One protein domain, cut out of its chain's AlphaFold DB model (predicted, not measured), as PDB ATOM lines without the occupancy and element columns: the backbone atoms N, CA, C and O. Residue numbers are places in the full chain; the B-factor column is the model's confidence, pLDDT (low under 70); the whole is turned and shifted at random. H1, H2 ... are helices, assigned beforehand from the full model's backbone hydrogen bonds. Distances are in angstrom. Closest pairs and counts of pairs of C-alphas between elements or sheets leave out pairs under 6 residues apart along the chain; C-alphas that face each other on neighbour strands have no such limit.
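Overview. This is residues 26 to 70 of the 128 residues of an uncharacterized protein of Roseivirga seohaensis (UniProt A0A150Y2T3). A long helix, H3, and a shorter one, H1, run side by side in opposite ways, with a third short helix, H2, set crosswise near the end where H1 ends and H3 begins. A long loop joins H2 to H3, and its residues 46 to 51 stick out from the helices. The printed part has 45 residues with three named helices, in the order H1, H2, H3, and no named strand; the class is all helix. It is only just compact, close to loose, with a radius of gyration of the C-alphas of 11.2 A, and flat, spanning 30 by 25 by 13 A.

Along the chain. H3 covers residues 55 to 66, 16.5 A from C-alpha 55 at (-48.430, -36.906, 30.224) to C-alpha 66 at (-42.882, -44.476, 16.626). H1 covers residues 26 to 32, 10.1 A long, from C-alpha 26 at (-37.754, -42.375, 27.998). H2 covers residues 34 to 40, also 10.1 A long.

Arrangement. H3 touches H1 with residues 58 to 62 alone. The closest C-alphas are those of Leu 58 and Phe 30, 6.8 A apart. The two helices stand at a shallow tilt of 23 degrees and run opposite ways. H2 is close to H3 but not clearly touching, the closest C-alphas, of Ile 37 and Phe 57, being 7.6 A apart; their lines are only just about perpendicular, at 73 degrees. H2 is also close to H1 but not clearly touching, with the C-alphas of Ile 37 and Phe 30 closest at 7.8 A, and about perpendicular to it at 83 degrees. In H1, H2 and H3 every O i to N i+4 pair is within hydrogen-bond range.

Size, cuts and confidence. The two C-alphas farthest apart, of Pro 48 and Gly 67, are 30.7 A apart. The printed part has no cut. The link from H1 to H2 is tight, with 1 residue; that from H2 to H3 is long, with 14, and its residues 46 to 51 stand free. The mean pLDDT of the printed part is 83.5, with residues 48 to 51 and 68 to 70 under 70.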
ATOM      1  N   VAL A  26     -36.892 -43.569  28.060       93.44
ATOM      2  CA  VAL A  26     -37.754 -42.375  27.998       93.44
ATOM      3  C   VAL A  26     -38.798 -42.375  29.116       93.44
ATOM      4  O   VAL A  26     -39.019 -41.346  29.749       93.44
ATOM      5  N   TYR A  27     -39.399 -43.528  29.418       93.88
ATOM      6  CA  TYR A  27     -40.359 -43.635  30.517       93.88
ATOM      7  C   TYR A  27     -39.708 -43.413  31.892       93.88
ATOM      8  O   TYR A  27     -40.234 -42.671  32.717       93.88
ATOM      9  N   LEU A  28     -38.536 -44.011  32.125       95.81
ATOM     10  CA  LEU A  28     -37.777 -43.826  33.366       95.81
ATOM     11  C   LEU A  28     -37.359 -42.366  33.565       95.81
ATOM     12  O   LEU A  28     -37.508 -41.820  34.655       95.81
ATOM     13  N   ASP A  29     -36.849 -41.729  32.514       94.25
ATOM     14  CA  ASP A  29     -36.457 -40.323  32.542       94.25
ATOM     15  C   ASP A  29     -37.647 -39.383  32.808       94.25
ATOM     16  O   ASP A  29     -37.508 -38.406  33.554       94.25
ATOM     17  N   PHE A  30     -38.815 -39.704  32.244       94.62
ATOM     18  CA  PHE A  30     -40.056 -38.994  32.526       94.62
ATOM     19  C   PHE A  30     -40.463 -39.133  33.993       94.62
ATOM     20  O   PHE A  30     -40.727 -38.118  34.631       94.62
ATOM     21  N   GLU A  31     -40.475 -40.349  34.544       94.44
ATOM     22  CA  GLU A  31     -40.912 -40.585  35.925       94.44
ATOM     23  C   GLU A  31     -40.007 -39.863  36.933       94.44
ATOM     24  O   GLU A  31     -40.490 -39.212  37.857       94.44
ATOM     25  N   LEU A  32     -38.689 -39.877  36.701       96.50
ATOM     26  CA  LEU A  32     -37.714 -39.178  37.547       96.50
ATOM     27  C   LEU A  32     -37.884 -37.651  37.550       96.50
ATOM     28  O   LEU A  32     -37.445 -36.991  38.491       96.50
ATOM     29  N   ARG A  33     -38.470 -37.075  36.495       95.12
ATOM     30  CA  ARG A  33     -38.595 -35.617  36.305       95.12
ATOM     31  C   ARG A  33     -40.039 -35.159  36.150       95.12
ATOM     32  O   ARG A  33     -40.276 -34.034  35.704       95.12
ATOM     33  N   ARG A  34     -40.999 -36.009  36.510       92.06
ATOM     34  CA  ARG A  34     -42.418 -35.795  36.227       92.06
ATOM     35  C   ARG A  34     -42.923 -34.472  36.792       92.06
ATOM     36  O   ARG A  34     -43.581 -33.729  36.070       92.06
ATOM     37  N   ASP A  35     -42.544 -34.149  38.027       91.38
ATOM     38  CA  ASP A  35     -42.955 -32.915  38.704       91.38
ATOM     39  C   ASP A  35     -42.447 -31.667  37.972       91.38
ATOM     40  O   ASP A  35     -43.223 -30.772  37.643       91.38
ATOM     41  N   TYR A  36     -41.162 -31.652  37.604       93.62
ATOM     42  CA  TYR A  36     -40.569 -30.564  36.821       93.62
ATOM     43  C   TYR A  36     -41.246 -30.412  35.449       93.62
ATOM     44  O   TYR A  36     -41.547 -29.301  35.010       93.62
ATOM     45  N   ILE A  37     -41.513 -31.528  34.766       93.19
ATOM     46  CA  ILE A  37     -42.174 -31.526  33.456       93.19
ATOM     47  C   ILE A  37     -43.603 -30.979  33.580       93.19
ATOM     48  O   ILE A  37     -44.027 -30.174  32.748       93.19
ATOM     49  N   ALA A  38     -44.340 -31.384  34.614       89.50
ATOM     50  CA  ALA A  38     -45.698 -30.920  34.865       89.50
ATOM     51  C   ALA A  38     -45.751 -29.426  35.236       89.50
ATOM     52  O   ALA A  38     -46.669 -28.727  34.809       89.50
ATOM     53  N   GLU A  39     -44.769 -28.918  35.981       88.62
ATOM     54  CA  GLU A  39     -44.744 -27.520  36.419       88.62
ATOM     55  C   GLU A  39     -44.269 -26.554  35.320       88.62
ATOM     56  O   GLU A  39     -44.870 -25.489  35.133       88.62
ATOM     57  N   VAL A  40     -43.220 -26.933  34.578       89.38
ATOM     58  CA  VAL A  40     -42.480 -26.034  33.671       89.38
ATOM     59  C   VAL A  40     -42.797 -26.273  32.193       89.38
ATOM     60  O   VAL A  40     -42.853 -25.326  31.413       89.38
ATOM     61  N   LEU A  41     -43.010 -27.527  31.782       88.25
ATOM     62  CA  LEU A  41     -43.137 -27.919  30.366       88.25
ATOM     63  C   LEU A  41     -44.587 -28.213  29.942       88.25
ATOM     64  O   LEU A  41     -44.835 -28.672  28.822       88.25
ATOM     65  N   CYS A  42     -45.561 -27.951  30.813       86.50
ATOM     66  CA  CYS A  42     -46.975 -28.188  30.545       86.50
ATOM     67  C   CYS A  42     -47.541 -27.186  29.524       86.50
ATOM     68  O   CYS A  42     -47.919 -26.065  29.852       86.50
ATOM     69  N   ILE A  43     -47.652 -27.620  28.266       80.94
ATOM     70  CA  ILE A  43     -48.084 -26.774  27.137       80.94
ATOM     71  C   ILE A  43     -49.563 -26.347  27.165       80.94
ATOM     72  O   ILE A  43     -49.961 -25.488  26.383       80.94
ATOM     73  N   ASN A  44     -50.399 -26.969  28.003       75.31
ATOM     74  CA  ASN A  44     -51.844 -26.708  28.068       75.31
ATOM     75  C   ASN A  44     -52.308 -26.273  29.468       75.31
ATOM     76  O   ASN A  44     -53.498 -26.330  29.743       75.31
ATOM     77  N   ARG A  45     -51.399 -25.829  30.346       70.12
ATOM     78  CA  ARG A  45     -51.715 -25.471  31.740       70.12
ATOM     79  C   ARG A  45     -52.888 -24.486  31.880       70.12
ATOM     80  O   ARG A  45     -53.668 -24.618  32.814       70.12
ATOM     81  N   ASP A  46     -53.039 -23.558  30.936       76.88
ATOM     82  CA  ASP A  46     -54.045 -22.486  30.988       76.88
ATOM     83  C   ASP A  46     -55.402 -22.863  30.364       76.88
ATOM     84  O   ASP A  46     -56.310 -22.033  30.293       76.88
ATOM     85  N   LYS A  47     -55.570 -24.102  29.874       75.81
ATOM     86  CA  LYS A  47     -56.839 -24.546  29.278       75.81
ATOM     87  C   LYS A  47     -57.762 -25.136  30.353       75.81
ATOM     88  O   LYS A  47     -57.351 -26.036  31.082       75.81
ATOM     89  N   PRO A  48     -59.043 -24.725  30.403       63.94
ATOM     90  CA  PRO A  48     -59.943 -25.015  31.527       63.94
ATOM     91  C   PRO A  48     -60.345 -26.493  31.702       63.94
ATOM     92  O   PRO A  48     -61.023 -26.817  32.667       63.94
ATOM     93  N   ILE A  49     -59.958 -27.395  30.788       63.56
ATOM     94  CA  ILE A  49     -60.405 -28.805  30.768       63.56
ATOM     95  C   ILE A  49     -59.224 -29.781  30.584       63.56
ATOM     96  O   ILE A  49     -59.410 -30.935  30.207       63.56
ATOM     97  N   THR A  50     -57.977 -29.351  30.798       65.38
ATOM     98  CA  THR A  50     -56.818 -30.236  30.578       65.38
ATOM     99  C   THR A  50     -56.179 -30.680  31.886       65.38
ATOM    100  O   THR A  50     -55.509 -29.902  32.557       65.38
ATOM    101  N   VAL A  51     -56.313 -31.971  32.197       69.94
ATOM    102  CA  VAL A  51     -55.554 -32.657  33.253       69.94
ATOM    103  C   VAL A  51     -54.159 -32.988  32.706       69.94
ATOM    104  O   VAL A  51     -53.856 -34.124  32.366       69.94
ATOM    105  N   CYS A  52     -53.315 -31.976  32.494       75.31
ATOM    106  CA  CYS A  52     -51.971 -32.191  31.952       75.31
ATOM    107  C   CYS A  52     -50.942 -32.299  33.088       75.31
ATOM    108  O   CYS A  52     -50.280 -31.326  33.436       75.31
ATOM    109  N   GLY A  53     -50.793 -33.504  33.645       84.88
ATOM    110  CA  GLY A  53     -49.789 -33.850  34.665       84.88
ATOM    111  C   GLY A  53     -48.438 -34.293  34.083       84.88
ATOM    112  O   GLY A  53     -47.859 -35.271  34.548       84.88
ATOM    113  N   GLY A  54     -47.993 -33.651  32.998       87.81
ATOM    114  CA  GLY A  54     -46.788 -34.029  32.240       87.81
ATOM    115  C   GLY A  54     -47.004 -35.100  31.157       87.81
ATOM    116  O   GLY A  54     -46.179 -35.245  30.259       87.81
ATOM    117  N   GLU A  55     -48.144 -35.791  31.148       86.44
ATOM    118  CA  GLU A  55     -48.430 -36.906  30.224       86.44
ATOM    119  C   GLU A  55     -48.459 -36.501  28.741       86.44
ATOM    120  O   GLU A  55     -48.081 -37.277  27.867       86.44
ATOM    121  N   CYS A  56     -48.858 -35.263  28.433       89.25
ATOM    122  CA  CYS A  56     -48.843 -34.757  27.059       89.25
ATOM    123  C   CYS A  56     -47.414 -34.672  26.497       89.25
ATOM    124  O   CYS A  56     -47.189 -34.972  25.323       89.25
ATOM    125  N   PHE A  57     -46.447 -34.308  27.343       90.75
ATOM    126  CA  PHE A  57     -45.037 -34.268  26.974       90.75
ATOM    127  C   PHE A  57     -44.490 -35.679  26.731       90.75
ATOM    128  O   PHE A  57     -43.867 -35.912  25.697       90.75
ATOM    129  N   LEU A  58     -44.798 -36.628  27.624       92.06
ATOM    130  CA  LEU A  58     -44.423 -38.034  27.452       92.06
ATOM    131  C   LEU A  58     -44.996 -38.611  26.153       92.06
ATOM    132  O   LEU A  58     -44.259 -39.179  25.352       92.06
ATOM    133  N   ASN A  59     -46.290 -38.408  25.900       89.75
ATOM    134  CA  ASN A  59     -46.943 -38.877  24.678       89.75
ATOM    135  C   ASN A  59     -46.273 -38.295  23.424       89.75
ATOM    136  O   ASN A  59     -46.028 -39.002  22.449       89.75
ATOM    137  N   LYS A  60     -45.899 -37.011  23.457       89.50
ATOM    138  CA  LYS A  60     -45.153 -36.389  22.361       89.50
ATOM    139  C   LYS A  60     -43.797 -37.069  22.137       89.50
ATOM    140  O   LYS A  60     -43.451 -37.319  20.988       89.50
ATOM    141  N   GLN A  61     -43.047 -37.377  23.196       90.81
ATOM    142  CA  GLN A  61     -41.764 -38.078  23.074       90.81
ATOM    143  C   GLN A  61     -41.929 -39.502  22.533       90.81
ATOM    144  O   GLN A  61     -41.182 -39.893  21.644       90.81
ATOM    145  N   LEU A  62     -42.926 -40.251  23.009       91.06
ATOM    146  CA  LEU A  62     -43.200 -41.612  22.535       91.06
ATOM    147  C   LEU A  62     -43.587 -41.633  21.051       91.06
ATOM    148  O   LEU A  62     -43.055 -42.434  20.289       91.06
ATOM    149  N   ARG A  63     -44.410 -40.680  20.605       90.25
ATOM    150  CA  ARG A  63     -44.770 -40.530  19.187       90.25
ATOM    151  C   ARG A  63     -43.572 -40.265  18.279       90.25
ATOM    152  O   ARG A  63     -43.541 -40.752  17.157       90.25
ATOM    153  N   MET A  64     -42.567 -39.531  18.762       87.75
ATOM    154  CA  MET A  64     -41.328 -39.328  18.000       87.75
ATOM    155  C   MET A  64     -40.541 -40.635  17.814       87.75
ATOM    156  O   MET A  64     -39.844 -40.777  16.812       87.75
ATOM    157  N   LEU A  65     -40.652 -41.587  18.749       86.56
ATOM    158  CA  LEU A  65     -40.008 -42.902  18.650       86.56
ATOM    159  C   LEU A  65     -40.727 -43.838  17.673       86.56
ATOM    160  O   LEU A  65     -40.081 -44.668  17.039       86.56
ATOM    161  N   GLU A  66     -42.046 -43.695  17.549       82.88
ATOM    162  CA  GLU A  66     -42.882 -44.476  16.626       82.88
ATOM    163  C   GLU A  66     -42.724 -44.030  15.157       82.88
ATOM    164  O   GLU A  66     -43.117 -44.753  14.242       82.88
ATOM    165  N   GLY A  67     -42.079 -42.880  14.924       72.12
ATOM    166  CA  GLY A  67     -41.928 -42.252  13.615       72.12
ATOM    167  C   GLY A  67     -43.130 -41.367  13.282       72.12
ATOM    168  O   GLY A  67     -44.279 -41.765  13.469       72.12
ATOM    169  N   ASP A  68     -42.868 -40.152  12.787       56.28
ATOM    170  CA  ASP A  68     -43.883 -39.167  12.387       56.28
ATOM    171  C   ASP A  68     -44.813 -39.736  11.294       56.28
ATOM    172  O   ASP A  68     -44.602 -39.577  10.095       56.28
ATOM    173  N   THR A  69     -45.881 -40.409  11.713       50.31
ATOM    174  CA  THR A  69     -47.050 -40.752  10.887       50.31
ATOM    175  C   THR A  69     -48.215 -39.813  11.191       50.31
ATOM    176  O   THR A  69     -49.382 -40.133  10.968       50.31
ATOM    177  N   GLN A  70     -47.926 -38.609  11.686       49.59
ATOM    178  CA  GLN A  70     -48.940 -37.591  11.918       49.59
ATOM    179  C   GLN A  70     -49.085 -36.664  10.707       49.59
ATOM    180  O   GLN A  70     -48.822 -35.478  10.804       49.59
TER     181      GLN A  70